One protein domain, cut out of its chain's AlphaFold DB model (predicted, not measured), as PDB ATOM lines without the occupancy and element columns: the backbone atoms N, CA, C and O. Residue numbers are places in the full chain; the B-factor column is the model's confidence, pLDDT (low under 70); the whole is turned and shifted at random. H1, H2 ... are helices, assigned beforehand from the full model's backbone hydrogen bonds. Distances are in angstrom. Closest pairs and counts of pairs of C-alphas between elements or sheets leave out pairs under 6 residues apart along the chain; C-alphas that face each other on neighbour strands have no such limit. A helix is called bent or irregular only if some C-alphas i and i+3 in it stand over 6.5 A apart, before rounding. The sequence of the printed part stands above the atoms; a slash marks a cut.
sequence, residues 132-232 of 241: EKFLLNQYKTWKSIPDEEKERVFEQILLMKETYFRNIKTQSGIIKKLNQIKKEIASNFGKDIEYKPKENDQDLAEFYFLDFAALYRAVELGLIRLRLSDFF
ATOM      1  N   GLU A 132      29.877   1.151  28.496       83.25
ATOM      2  CA  GLU A 132      30.453  -0.114  28.966       83.25
ATOM      3  C   GLU A 132      29.409  -1.018  29.632       83.25
ATOM      4  O   GLU A 132      29.313  -2.202  29.318       83.25
ATOM      5  N   LYS A 133      28.602  -0.452  30.537       81.75
ATOM      6  CA  LYS A 133      27.581  -1.193  31.283       81.75
ATOM      7  C   LYS A 133      26.481  -1.688  30.350       81.75
ATOM      8  O   LYS A 133      26.110  -2.855  30.428       81.75
ATOM      9  N   PHE A 134      26.025  -0.824  29.445       84.56
ATOM     10  CA  PHE A 134      25.029  -1.190  28.445       84.56
ATOM     11  C   PHE A 134      25.513  -2.357  27.585       84.56
ATOM     12  O   PHE A 134      24.829  -3.370  27.492       84.56
ATOM     13  N   LEU A 135      26.713  -2.249  27.004       86.62
ATOM     14  CA  LEU A 135      27.261  -3.274  26.115       86.62
ATOM     15  C   LEU A 135      27.444  -4.617  26.841       86.62
ATOM     16  O   LEU A 135      27.111  -5.667  26.298       86.62
ATOM     17  N   LEU A 136      27.903  -4.596  28.096       81.44
ATOM     18  CA  LEU A 136      27.992  -5.809  28.916       81.44
ATOM     19  C   LEU A 136      26.619  -6.435  29.193       81.44
ATOM     20  O   LEU A 136      26.500  -7.658  29.206       81.44
ATOM     21  N   ASN A 137      25.583  -5.624  29.408       77.88
ATOM     22  CA  ASN A 137      24.220  -6.120  29.587       77.88
ATOM     23  C   ASN A 137      23.670  -6.725  28.290       77.88
ATOM     24  O   ASN A 137      23.128  -7.823  28.333       77.88
ATOM     25  N   GLN A 138      23.902  -6.081  27.142       82.44
ATOM     26  CA  GLN A 138      23.514  -6.640  25.842       82.44
ATOM     27  C   GLN A 138      24.209  -7.976  25.564       82.44
ATOM     28  O   GLN A 138      23.587  -8.896  25.042       82.44
ATOM     29  N   TYR A 139      25.469  -8.135  25.976       82.56
ATOM     30  CA  TYR A 139      26.164  -9.418  25.871       82.56
ATOM     31  C   TYR A 139      25.539 -10.515  26.745       82.56
ATOM     32  O   TYR A 139      25.399 -11.651  26.295       82.56
ATOM     33  N   LYS A 140      25.120 -10.191  27.974       76.56
ATOM     34  CA  LYS A 140      24.400 -11.148  28.832       76.56
ATOM     35  C   LYS A 140      23.083 -11.582  28.196       76.56
ATOM     36  O   LYS A 140      22.796 -12.774  28.178       76.56
ATOM     37  N   THR A 141      22.330 -10.632  27.638       74.50
ATOM     38  CA  THR A 141      21.111 -10.925  26.878       74.50
ATOM     39  C   THR A 141      21.426 -11.836  25.697       74.50
ATOM     40  O   THR A 141      20.809 -12.886  25.572       74.50
ATOM     41  N   TRP A 142      22.445 -11.509  24.895       75.12
ATOM     42  CA  TRP A 142      22.875 -12.327  23.759       75.12
ATOM     43  C   TRP A 142      23.160 -13.776  24.165       75.12
ATOM     44  O   TRP A 142      22.627 -14.695  23.558       75.12
ATOM     45  N   LYS A 143      23.934 -14.005  25.234       78.25
ATOM     46  CA  LYS A 143      24.243 -15.363  25.714       78.25
ATOM     47  C   LYS A 143      23.015 -16.140  26.208       78.25
ATOM     48  O   LYS A 143      23.065 -17.363  26.194       78.25
ATOM     49  N   SER A 144      21.939 -15.461  26.611       73.50
ATOM     50  CA  SER A 144      20.694 -16.104  27.061       73.50
ATOM     51  C   SER A 144      19.761 -16.555  25.930       73.50
ATOM     52  O   SER A 144      18.856 -17.344  26.187       73.50
ATOM     53  N   ILE A 145      19.973 -16.079  24.697       67.19
ATOM     54  CA  ILE A 145      19.167 -16.466  23.528       67.19
ATOM     55  C   ILE A 145      19.536 -17.908  23.115       67.19
ATOM     56  O   ILE A 145      20.726 -18.233  23.130       67.19
ATOM     57  N   PRO A 146      18.578 -18.779  22.746       73.94
ATOM     58  CA  PRO A 146      18.873 -20.111  22.208       73.94
ATOM     59  C   PRO A 146      19.705 -20.058  20.917       73.94
ATOM     60  O   PRO A 146      19.502 -19.180  20.079       73.94
ATOM     61  N   ASP A 147      20.622 -21.006  20.722       71.19
ATOM     62  CA  ASP A 147      21.564 -20.967  19.590       71.19
ATOM     63  C   ASP A 147      20.858 -21.055  18.223       71.19
ATOM     64  O   ASP A 147      21.192 -20.305  17.307       71.19
ATOM     65  N   GLU A 148      19.784 -21.847  18.128       70.69
ATOM     66  CA  GLU A 148      18.933 -21.952  16.928       70.69
ATOM     67  C   GLU A 148      18.297 -20.612  16.508       70.69
ATOM     68  O   GLU A 148      18.020 -20.383  15.328       70.69
ATOM     69  N   GLU A 149      18.054 -19.712  17.468       67.19
ATOM     70  CA  GLU A 149      17.523 -18.370  17.212       67.19
ATOM     71  C   GLU A 149      18.641 -17.390  16.850       67.19
ATOM     72  O   GLU A 149      18.459 -16.577  15.941       67.19
ATOM     73  N   LYS A 150      19.810 -17.494  17.502       67.81
ATOM     74  CA  LYS A 150      20.992 -16.665  17.206       67.81
ATOM     75  C   LYS A 150      21.445 -16.824  15.759       67.81
ATOM     76  O   LYS A 150      21.772 -15.824  15.119       67.81
ATOM     77  N   GLU A 151      21.442 -18.053  15.242       67.69
ATOM     78  CA  GLU A 151      21.869 -18.342  13.870       67.69
ATOM     79  C   GLU A 151      21.002 -17.618  12.830       67.69
ATOM     80  O   GLU A 151      21.524 -17.023  11.888       67.69
ATOM     81  N   ARG A 152      19.679 -17.595  13.029       66.69
ATOM     82  CA  ARG A 152      18.718 -17.014  12.072       66.69
ATOM     83  C   ARG A 152      18.768 -15.491  11.991       66.69
ATOM     84  O   ARG A 152      18.341 -14.922  10.991       66.69
ATOM     85  N   VAL A 153      19.257 -14.822  13.033       72.44
ATOM     86  CA  VAL A 153      19.220 -13.353  13.145       72.44
ATOM     87  C   VAL A 153      20.577 -12.685  12.923       72.44
ATOM     88  O   VAL A 153      20.660 -11.460  12.815       72.44
ATOM     89  N   PHE A 154      21.651 -13.468  12.824       75.94
ATOM     90  CA  PHE A 154      23.013 -12.945  12.760       75.94
ATOM     91  C   PHE A 154      23.291 -12.108  11.501       75.94
ATOM     92  O   PHE A 154      23.918 -11.051  11.582       75.94
ATOM     93  N   GLU A 155      22.771 -12.521  10.342       79.00
ATOM     94  CA  GLU A 155      22.930 -11.768   9.088       79.00
ATOM     95  C   GLU A 155      22.331 -10.357   9.181       79.00
ATOM     96  O   GLU A 155      22.933  -9.388   8.713       79.00
ATOM     97  N   GLN A 156      21.189 -10.217   9.860       79.69
ATOM     98  CA  GLN A 156      20.530  -8.926  10.071       79.69
ATOM     99  C   GLN A 156      21.350  -8.015  10.988       79.69
ATOM    100  O   GLN A 156      21.478  -6.814  10.737       79.69
ATOM    101  N   ILE A 157      21.980  -8.589  12.016       83.38
ATOM    102  CA  ILE A 157      22.884  -7.865  12.915       83.38
ATOM    103  C   ILE A 157      24.096  -7.326  12.145       83.38
ATOM    104  O   ILE A 157      24.461  -6.159  12.312       83.38
ATOM    105  N   LEU A 158      24.706  -8.144  11.280       85.31
ATOM    106  CA  LEU A 158      25.834  -7.723  10.446       85.31
ATOM    107  C   LEU A 158      25.441  -6.602   9.482       85.31
ATOM    108  O   LEU A 158      26.151  -5.594   9.397       85.31
ATOM    109  N   LEU A 159      24.298  -6.748   8.806       86.00
ATOM    110  CA  LEU A 159      23.759  -5.734   7.904       86.00
ATOM    111  C   LEU A 159      23.588  -4.399   8.639       86.00
ATOM    112  O   LEU A 159      24.122  -3.380   8.207       86.00
ATOM    113  N   MET A 160      22.926  -4.398   9.796       87.69
ATOM    114  CA  MET A 160      22.717  -3.176  10.578       87.69
ATOM    115  C   MET A 160      24.015  -2.590  11.111       87.69
ATOM    116  O   MET A 160      24.179  -1.367  11.141       87.69
ATOM    117  N   LYS A 161      24.979  -3.433  11.487       92.38
ATOM    118  CA  LYS A 161      26.303  -2.967  11.900       92.38
ATOM    119  C   LYS A 161      27.001  -2.205  10.779       92.38
ATOM    120  O   LYS A 161      27.567  -1.137  11.033       92.38
ATOM    121  N   GLU A 162      26.966  -2.729   9.560       92.00
ATOM    122  CA  GLU A 162      27.544  -2.067   8.387       92.00
ATOM    123  C   GLU A 162      26.785  -0.795   8.001       92.00
ATOM    124  O   GLU A 162      27.406   0.245   7.771       92.00
ATOM    125  N   THR A 163      25.454  -0.833   8.008       91.56
ATOM    126  CA  THR A 163      24.615   0.318   7.655       91.56
ATOM    127  C   THR A 163      24.808   1.484   8.623       91.56
ATOM    128  O   THR A 163      24.961   2.634   8.205       91.56
ATOM    129  N   TYR A 164      24.841   1.211   9.929       92.25
ATOM    130  CA  TYR A 164      24.705   2.257  10.942       92.25
ATOM    131  C   TYR A 164      25.979   2.577  11.721       92.25
ATOM    132  O   TYR A 164      26.160   3.719  12.157       92.25
ATOM    133  N   PHE A 165      26.870   1.601  11.907       95.69
ATOM    134  CA  PHE A 165      27.976   1.706  12.865       95.69
ATOM    135  C   PHE A 165      29.374   1.576  12.238       95.69
ATOM    136  O   PHE A 165      30.369   1.804  12.933       95.69
ATOM    137  N   ARG A 166      29.479   1.301  10.928       93.75
ATOM    138  CA  ARG A 166      30.739   1.065  10.187       93.75
ATOM    139  C   ARG A 166      31.850   2.074  10.471       93.75
ATOM    140  O   ARG A 166      33.003   1.696  10.671       93.75
ATOM    141  N   ASN A 167      31.517   3.362  10.514       93.81
ATOM    142  CA  ASN A 167      32.510   4.437  10.625       93.81
ATOM    143  C   ASN A 167      32.779   4.892  12.066       93.81
ATOM    144  O   ASN A 167      33.597   5.783  12.297       93.81
ATOM    145  N   ILE A 168      32.118   4.289  13.051       94.81
ATOM    146  CA  ILE A 168      32.204   4.717  14.447       94.81
ATOM    147  C   ILE A 168      33.299   3.933  15.158       94.81
ATOM    148  O   ILE A 168      33.406   2.724  14.967       94.81
ATOM    149  N   LYS A 169      34.127   4.626  15.951       94.12
ATOM    150  CA  LYS A 169      35.361   4.076  16.545       94.12
ATOM    151  C   LYS A 169      35.407   4.076  18.077       94.12
ATOM    152  O   LYS A 169      36.383   3.613  18.649       94.12
ATOM    153  N   THR A 170      34.394   4.618  18.749       93.81
ATOM    154  CA  THR A 170      34.370   4.746  20.215       93.81
ATOM    155  C   THR A 170      33.065   4.203  20.777       93.81
ATOM    156  O   THR A 170      32.026   4.297  20.127       93.81
ATOM    157  N   GLN A 171      33.088   3.685  22.009       89.50
ATOM    158  CA  GLN A 171      31.879   3.166  22.659       89.50
ATOM    159  C   GLN A 171      30.806   4.254  22.787       89.50
ATOM    160  O   GLN A 171      29.644   4.033  22.466       89.50
ATOM    161  N   SER A 172      31.202   5.457  23.215       88.62
ATOM    162  CA  SER A 172      30.291   6.596  23.348       88.62
ATOM    163  C   SER A 172      29.687   7.015  22.008       88.62
ATOM    164  O   SER A 172      28.499   7.322  21.945       88.62
ATOM    165  N   GLY A 173      30.473   6.980  20.926       90.94
ATOM    166  CA  GLY A 173      29.990   7.241  19.574       90.94
ATOM    167  C   GLY A 173      28.962   6.207  19.118       90.94
ATOM    168  O   GLY A 173      27.943   6.584  18.543       90.94
ATOM    169  N   ILE A 174      29.202   4.924  19.413       92.31
ATOM    170  CA  ILE A 174      28.304   3.818  19.045       92.31
ATOM    171  C   ILE A 174      26.953   4.013  19.736       92.31
ATOM    172  O   ILE A 174      25.924   4.063  19.069       92.31
ATOM    173  N   ILE A 175      26.958   4.235  21.052       88.75
ATOM    174  CA  ILE A 175      25.728   4.450  21.827       88.75
ATOM    175  C   ILE A 175      24.994   5.723  21.401       88.75
ATOM    176  O   ILE A 175      23.769   5.723  21.286       88.75
ATOM    177  N   LYS A 176      25.718   6.809  21.110       86.38
ATOM    178  CA  LYS A 176      25.097   8.047  20.622       86.38
ATOM    179  C   LYS A 176      24.381   7.825  19.288       86.38
ATOM    180  O   LYS A 176      23.260   8.304  19.128       86.38
ATOM    181  N   LYS A 177      25.000   7.098  18.352       90.25
ATOM    182  CA  LYS A 177      24.382   6.783  17.059       90.25
ATOM    183  C   LYS A 177      23.200   5.826  17.210       90.25
ATOM    184  O   LYS A 177      22.166   6.075  16.601       90.25
ATOM    185  N   LEU A 178      23.316   4.806  18.059       88.38
ATOM    186  CA  LEU A 178      22.227   3.879  18.386       88.38
ATOM    187  C   LEU A 178      20.999   4.637  18.906       88.38
ATOM    188  O   LEU A 178      19.897   4.470  18.389       88.38
ATOM    189  N   ASN A 179      21.211   5.541  19.866       81.00
ATOM    190  CA  ASN A 179      20.157   6.391  20.411       81.00
ATOM    191  C   ASN A 179      19.517   7.292  19.345       81.00
ATOM    192  O   ASN A 179      18.315   7.531  19.398       81.00
ATOM    193  N   GLN A 180      20.300   7.811  18.395       82.56
ATOM    194  CA  GLN A 180      19.770   8.612  17.294       82.56
ATOM    195  C   GLN A 180      18.843   7.777  16.396       82.56
ATOM    196  O   GLN A 180      17.711   8.182  16.162       82.56
ATOM    197  N   ILE A 181      19.296   6.604  15.944       83.88
ATOM    198  CA  ILE A 181      18.538   5.755  15.009       83.88
ATOM    199  C   ILE A 181      17.250   5.253  15.653       83.88
ATOM    200  O   ILE A 181      16.183   5.355  15.060       83.88
ATOM    201  N   LYS A 182      17.317   4.770  16.900       77.56
ATOM    202  CA  LYS A 182      16.122   4.298  17.606       77.56
ATOM    203  C   LYS A 182      15.075   5.399  17.772       77.56
ATOM    204  O   LYS A 182      13.886   5.115  17.676       77.56
ATOM    205  N   LYS A 183      15.499   6.655  17.973       73.06
ATOM    206  CA  LYS A 183      14.589   7.811  17.991       73.06
ATOM    207  C   LYS A 183      13.964   8.077  16.620       73.06
ATOM    208  O   LYS A 183      12.772   8.356  16.565       73.06
ATOM    209  N   GLU A 184      14.743   7.988  15.543       74.75
ATOM    210  CA  GLU A 184      14.253   8.141  14.165       74.75
ATOM    211  C   GLU A 184      13.207   7.060  13.835       74.75
ATOM    212  O   GLU A 184      12.086   7.396  13.456       74.75
ATOM    213  N   ILE A 185      13.511   5.786  14.102       72.31
ATOM    214  CA  ILE A 185      12.584   4.659  13.907       72.31
ATOM    215  C   ILE A 185      11.308   4.858  14.735       72.31
ATOM    216  O   ILE A 185      10.210   4.850  14.188       72.31
ATOM    217  N   ALA A 186      11.432   5.134  16.036       65.50
ATOM    218  CA  ALA A 186      10.275   5.357  16.906       65.50
ATOM    219  C   ALA A 186       9.393   6.532  16.439       65.50
ATOM    220  O   ALA A 186       8.171   6.493  16.597       65.50
ATOM    221  N   SER A 187       9.992   7.569  15.842       63.28
ATOM    222  CA  SER A 187       9.250   8.715  15.307       63.28
ATOM    223  C   SER A 187       8.425   8.376  14.061       63.28
ATOM    224  O   SER A 187       7.349   8.952  13.879       63.28
ATOM    225  N   ASN A 188       8.864   7.406  13.253       62.25
ATOM    226  CA  ASN A 188       8.141   6.967  12.056       62.25
ATOM    227  C   ASN A 188       6.845   6.223  12.402       62.25
ATOM    228  O   ASN A 188       5.854   6.345  11.685       62.25
ATOM    229  N   PHE A 189       6.815   5.533  13.542       55.81
ATOM    230  CA  PHE A 189       5.634   4.808  14.004       55.81
ATOM    231  C   PHE A 189       4.630   5.658  14.803       55.81
ATOM    232  O   PHE A 189       3.508   5.221  15.058       55.81
ATOM    233  N   GLY A 190       4.992   6.885  15.189       48.28
ATOM    234  CA  GLY A 190       4.211   7.765  16.072       48.28
ATOM    235  C   GLY A 190       2.898   8.329  15.505       48.28
ATOM    236  O   GLY A 190       2.357   9.282  16.075       48.28
ATOM    237  N   LYS A 191       2.368   7.788  14.400       48.72
ATOM    238  CA  LYS A 191       1.107   8.243  13.789       48.72
ATOM    239  C   LYS A 191      -0.072   7.285  13.958       48.72
ATOM    240  O   LYS A 191      -1.197   7.778  13.998       48.72
ATOM    241  N   ASP A 192       0.160   5.993  14.179       45.31
ATOM    242  CA  ASP A 192      -0.924   5.013  14.301       45.31
ATOM    243  C   ASP A 192      -1.084   4.540  15.752       45.31
ATOM    244  O   ASP A 192      -0.241   3.854  16.322       45.31
ATOM    245  N   ILE A 193      -2.200   4.950  16.364       42.28
ATOM    246  CA  ILE A 193      -2.568   4.687  17.770       42.28
ATOM    247  C   ILE A 193      -2.887   3.192  18.005       42.28
ATOM    248  O   ILE A 193      -2.929   2.733  19.141       42.28
ATOM    249  N   GLU A 194      -3.042   2.417  16.932       43.72
ATOM    250  CA  GLU A 194      -3.208   0.963  16.949       43.72
ATOM    251  C   GLU A 194      -2.160   0.300  16.053       43.72
ATOM    252  O   GLU A 194      -2.486  -0.335  15.048       43.72
ATOM    253  N   TYR A 195      -0.879   0.460  16.383       46.41
ATOM    254  CA  TYR A 195       0.145  -0.317  15.699       46.41
ATOM    255  C   TYR A 195      -0.094  -1.817  15.950       46.41
ATOM    256  O   TYR A 195       0.105  -2.328  17.054       46.41
ATOM    257  N   LYS A 196      -0.558  -2.518  14.912       48.31
ATOM    258  CA  LYS A 196      -0.602  -3.979  14.844       48.31
ATOM    259  C   LYS A 196       0.595  -4.417  14.004       48.31
ATOM    260  O   LYS A 196       0.585  -4.114  12.809       48.31
ATOM    261  N   PRO A 197       1.597  -5.097  14.590       44.94
ATOM    262  CA  PRO A 197       2.748  -5.559  13.830       44.94
ATOM    263  C   PRO A 197       2.272  -6.449  12.684       44.94
ATOM    264  O   PRO A 197       1.569  -7.439  12.906       44.94
ATOM    265  N   LYS A 198       2.606  -6.068  11.451       52.81
ATOM    266  CA  LYS A 198       2.418  -6.940  10.286       52.81
ATOM    267  C   LYS A 198       3.607  -7.897  10.213       52.81
ATOM    268  O   LYS A 198       4.707  -7.536  10.621       52.81
ATOM    269  N   GLU A 199       3.417  -9.084   9.635       43.22
ATOM    270  CA  GLU A 199       4.487 -10.092   9.461       43.22
ATOM    271  C   GLU A 199       5.743  -9.558   8.734       43.22
ATOM    272  O   GLU A 199       6.809 -10.148   8.858       43.22
ATOM    273  N   ASN A 200       5.640  -8.414   8.043       50.59
ATOM    274  CA  ASN A 200       6.715  -7.786   7.268       50.59
ATOM    275  C   ASN A 200       7.121  -6.386   7.773       50.59
ATOM    276  O   ASN A 200       7.623  -5.590   6.978       50.59
ATOM    277  N   ASP A 201       6.889  -6.033   9.042       59.41
ATOM    278  CA  ASP A 201       7.370  -4.744   9.565       59.41
ATOM    279  C   ASP A 201       8.892  -4.753   9.739       59.41
ATOM    280  O   ASP A 201       9.437  -5.042  10.806       59.41
ATOM    281  N   GLN A 202       9.573  -4.416   8.646       61.81
ATOM    282  CA  GLN A 202      11.021  -4.309   8.563       61.81
ATOM    283  C   GLN A 202      11.556  -3.398   9.673       61.81
ATOM    284  O   GLN A 202      12.391  -3.834  10.455       61.81
ATOM    285  N   ASP A 203      10.986  -2.204   9.839       58.09
ATOM    286  CA  ASP A 203      11.386  -1.223  10.855       58.09
ATOM    287  C   ASP A 203      11.326  -1.770  12.305       58.09
ATOM    288  O   ASP A 203      12.123  -1.371  13.160       58.09
ATOM    289  N   LEU A 204      10.421  -2.717  12.598       59.41
ATOM    290  CA  LEU A 204      10.334  -3.369  13.910       59.41
ATOM    291  C   LEU A 204      11.447  -4.402  14.104       59.41
ATOM    292  O   LEU A 204      12.059  -4.465  15.173       59.41
ATOM    293  N   ALA A 205      11.733  -5.190  13.070       63.69
ATOM    294  CA  ALA A 205      12.880  -6.087  13.073       63.69
ATOM    295  C   ALA A 205      14.192  -5.289  13.213       63.69
ATOM    296  O   ALA A 205      15.049  -5.649  14.025       63.69
ATOM    297  N   GLU A 206      14.316  -4.152  12.517       69.06
ATOM    298  CA  GLU A 206      15.460  -3.243  12.645       69.06
ATOM    299  C   GLU A 206      15.646  -2.744  14.074       69.06
ATOM    300  O   GLU A 206      16.749  -2.813  14.622       69.06
ATOM    301  N   PHE A 207      14.567  -2.337  14.737       71.00
ATOM    302  CA  PHE A 207      14.635  -1.829  16.102       71.00
ATOM    303  C   PHE A 207      15.288  -2.806  17.096       71.00
ATOM    304  O   PHE A 207      16.102  -2.385  17.929       71.00
ATOM    305  N   TYR A 208      14.958  -4.100  17.013       70.62
ATOM    306  CA  TYR A 208      15.472  -5.116  17.937       70.62
ATOM    307  C   TYR A 208      16.923  -5.516  17.649       70.62
ATOM    308  O   TYR A 208      17.691  -5.753  18.584       70.62
ATOM    309  N   PHE A 209      17.338  -5.554  16.383       80.56
ATOM    310  CA  PHE A 209      18.692  -5.988  16.020       80.56
ATOM    311  C   PHE A 209      19.761  -4.903  16.219       80.56
ATOM    312  O   PHE A 209      20.949  -5.219  16.355       80.56
ATOM    313  N   LEU A 210      19.366  -3.631  16.324       85.25
ATOM    314  CA  LEU A 210      20.284  -2.502  16.516       85.25
ATOM    315  C   LEU A 210      21.155  -2.598  17.780       85.25
ATOM    316  O   LEU A 210      22.319  -2.187  17.743       85.25
ATOM    317  N   ASP A 211      20.637  -3.139  18.887       85.25
ATOM    318  CA  ASP A 211      21.409  -3.270  20.135       85.25
ATOM    319  C   ASP A 211      22.556  -4.272  19.985       85.25
ATOM    320  O   ASP A 211      23.685  -4.011  20.414       85.25
ATOM    321  N   PHE A 212      22.292  -5.389  19.306       87.00
ATOM    322  CA  PHE A 212      23.301  -6.400  19.011       87.00
ATOM    323  C   PHE A 212      24.288  -5.926  17.942       87.00
ATOM    324  O   PHE A 212      25.478  -6.213  18.050       87.00
ATOM    325  N   ALA A 213      23.849  -5.125  16.968       90.25
ATOM    326  CA  ALA A 213      24.739  -4.508  15.983       90.25
ATOM    327  C   ALA A 213      25.720  -3.516  16.635       90.25
ATOM    328  O   ALA A 213      26.921  -3.516  16.339       90.25
ATOM    329  N   ALA A 214      25.230  -2.702  17.575       91.75
ATOM    330  CA  ALA A 214      26.055  -1.808  18.380       91.75
ATOM    331  C   ALA A 214      27.059  -2.588  19.246       91.75
ATOM    332  O   ALA A 214      28.242  -2.235  19.305       91.75
ATOM    333  N   LEU A 215      26.599  -3.670  19.881       90.19
ATOM    334  CA  LEU A 215      27.442  -4.573  20.654       90.19
ATOM    335  C   LEU A 215      28.547  -5.194  19.800       90.19
ATOM    336  O   LEU A 215      29.722  -5.083  20.155       90.19
ATOM    337  N   TYR A 216      28.189  -5.773  18.657       90.69
ATOM    338  CA  TYR A 216      29.127  -6.394  17.730       90.69
ATOM    339  C   TYR A 216      30.225  -5.412  17.319       90.69
ATOM    340  O   TYR A 216      31.411  -5.726  17.414       90.69
ATOM    341  N   ARG A 217      29.860  -4.176  16.949       93.50
ATOM    342  CA  ARG A 217      30.845  -3.148  16.591       93.50
ATOM    343  C   ARG A 217      31.808  -2.831  17.738       93.50
ATOM    344  O   ARG A 217      32.991  -2.587  17.501       93.50
ATOM    345  N   ALA A 218      31.321  -2.804  18.974       91.19
ATOM    346  CA  ALA A 218      32.169  -2.536  20.129       91.19
ATOM    347  C   ALA A 218      33.153  -3.686  20.409       91.19
ATOM    348  O   ALA A 218      34.302  -3.418  20.766       91.19
ATOM    349  N   VAL A 219      32.734  -4.939  20.209       89.00
ATOM    350  CA  VAL A 219      33.613  -6.117  20.319       89.00
ATOM    351  C   VAL A 219      34.637  -6.147  19.182       89.00
ATOM    352  O   VAL A 219      35.822  -6.331  19.444       89.00
ATOM    353  N   GLU A 220      34.215  -5.877  17.943       90.31
ATOM    354  CA  GLU A 220      35.073  -5.823  16.745       90.31
ATOM    355  C   GLU A 220      36.256  -4.860  16.906       90.31
ATOM    356  O   GLU A 220      37.375  -5.153  16.494       90.31
ATOM    357  N   LEU A 221      36.023  -3.719  17.549       89.69
ATOM    358  CA  LEU A 221      37.047  -2.709  17.806       89.69
ATOM    359  C   LEU A 221      37.882  -2.966  19.072       89.69
ATOM    360  O   LEU A 221      38.716  -2.131  19.422       89.69
ATOM    361  N   GLY A 222      37.638  -4.063  19.796       88.00
ATOM    362  CA  GLY A 222      38.307  -4.357  21.067       88.00
ATOM    363  C   GLY A 222      37.981  -3.350  22.174       88.00
ATOM    364  O   GLY A 222      38.759  -3.174  23.110       88.00
ATOM    365  N   LEU A 223      36.842  -2.658  22.076       87.38
ATOM    366  CA  LEU A 223      36.459  -1.619  23.033       87.38
ATOM    367  C   LEU A 223      35.916  -2.204  24.338       87.38
ATOM    368  O   LEU A 223      35.840  -1.505  25.339       87.38
ATOM    369  N   ILE A 224      35.520  -3.468  24.336       84.50
ATOM    370  CA  ILE A 224      35.023  -4.217  25.491       84.50
ATOM    371  C   ILE A 224      35.862  -5.485  25.619       84.50
ATOM    372  O   ILE A 224      36.287  -6.055  24.619       84.50
ATOM    373  N   ARG A 225      36.118  -5.922  26.857       80.38
ATOM    374  CA  ARG A 225      36.923  -7.118  27.156       80.38
ATOM    375  C   ARG A 225      36.121  -8.402  26.907       80.38
ATOM    376  O   ARG A 225      35.830  -9.138  27.841       80.38
ATOM    377  N   LEU A 226      35.742  -8.625  25.656       79.62
ATOM    378  CA  LEU A 226      35.050  -9.812  25.154       79.62
ATOM    379  C   LEU A 226      35.767 -10.273  23.887       79.62
ATOM    380  O   LEU A 226      36.296  -9.437  23.148       79.62
ATOM    381  N   ARG A 227      35.815 -11.580  23.624       70.75
ATOM    382  CA  ARG A 227      36.427 -12.072  22.387       70.75
ATOM    383  C   ARG A 227      35.382 -12.045  21.281       70.75
ATOM    384  O   ARG A 227      34.236 -12.423  21.497       70.75
ATOM    385  N   LEU A 228      35.803 -11.667  20.073       68.31
ATOM    386  CA  LEU A 228      34.981 -11.815  18.865       68.31
ATOM    387  C   LEU A 228      34.481 -13.255  18.714       68.31
ATOM    388  O   LEU A 228      33.317 -13.458  18.398       68.31
ATOM    389  N   SER A 229      35.327 -14.244  19.027       66.75
ATOM    390  CA  SER A 229      34.964 -15.664  18.993       66.75
ATOM    391  C   SER A 229      33.725 -15.990  19.822       66.75
ATOM    392  O   SER A 229      32.964 -16.854  19.423       66.75
ATOM    393  N   ASP A 230      33.451 -15.266  20.909       64.56
ATOM    394  CA  ASP A 230      32.297 -15.545  21.769       64.56
ATOM    395  C   ASP A 230      30.944 -15.203  21.085       64.56
ATOM    396  O   ASP A 230      29.888 -15.570  21.614       64.56
ATOM    397  N   PHE A 231      30.970 -14.499  19.939       62.25
ATOM    398  CA  PHE A 231      29.834 -14.257  19.027       62.25
ATOM    399  C   PHE A 231      29.747 -15.274  17.883       62.25
ATOM    400  O   PHE A 231      28.681 -15.422  17.296       62.25
ATOM    401  N   PHE A 232      30.858 -15.941  17.568       59.09
ATOM    402  CA  PHE A 232      31.024 -16.831  16.416       59.09
ATOM    403  C   PHE A 232      31.235 -18.299  16.801       59.09
ATOM    404  O   PHE A 232      31.445 -19.106  15.904       59.09
TER     405      PHE A 232
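Overview. This is residues 132 to 232 of the 241 residues of an uncharacterized protein of Caldiserica bacterium CG17_big_fil_post_rev_8_21_14_2_50_35_7 (UniProt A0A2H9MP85). H3 and H4 lie side by side as a long helical hairpin, and H1 and H2 cross H4 on opposite sides of it, with H4 in the middle. The link from H3 to H4 sticks out with residues 190 to 201, and the short H5 is near H1. The 101 printed residues hold five named helices, H1 to H5 in chain order, and no named strand: all helix. The whole is compact, with a radius of gyration of the C-alphas of 14.1 A and spans of 42 by 31 by 22 A.

Along the chain. H1, residues 132 to 144, begins at C-alpha 132 (30.453, -0.114, 28.966) and is 18.8 A long. H2, residues 147 to 165, measures 24.5 A, with a kink of 43 degrees near residue 155; it is irregular, C-alphas 152 and 155 being 7.4 A apart. H3, residues 171 to 189, measures 27.7 A. H4, residues 202 to 220, measures 25.5 A, with a kink of 43 degrees near residue 209; it is only just irregular, C-alphas 208 and 211 being 6.6 A apart. H5, residues 229 to 232, measures 4.9 A and ends at C-alpha 232 (31.024, -16.831, 16.416).

Arrangement. H4 is the hub. With residues 211 to 218 alone it touches H1, closest C-alphas Leu 135 and Leu 215 at 5.6 A, opposite ways at a steep tilt of 67 degrees, only just short of about perpendicular. H2 touches H4 about perpendicular, 82 degrees, C-alphas Lys 161 and Ala 213 at 4.6 A being closest. H3 touches H4 as a hairpin, opposite ways at a shallow tilt of 1 degrees, closest C-alphas Ile 174 and Ala 214 at 6.1 A. H5 is apart from H2 and H3. O i to N i+4 pairs within hydrogen-bond range: every pair in H1, 12 of 15 in H2, 14 of 15 in H3 and 13 of 15 in H4; H5 is too short for one.

Size, cuts and confidence. The C-alphas of Ile 193 and Ser 229 are the farthest apart, 42.7 A. The printed part has no cut. The link from H3 to H4 is long. Mean pLDDT of the printed part is 76.0; residue 145 and residues 149 to 152, 186 to 206 and 228 to 232 are under 70.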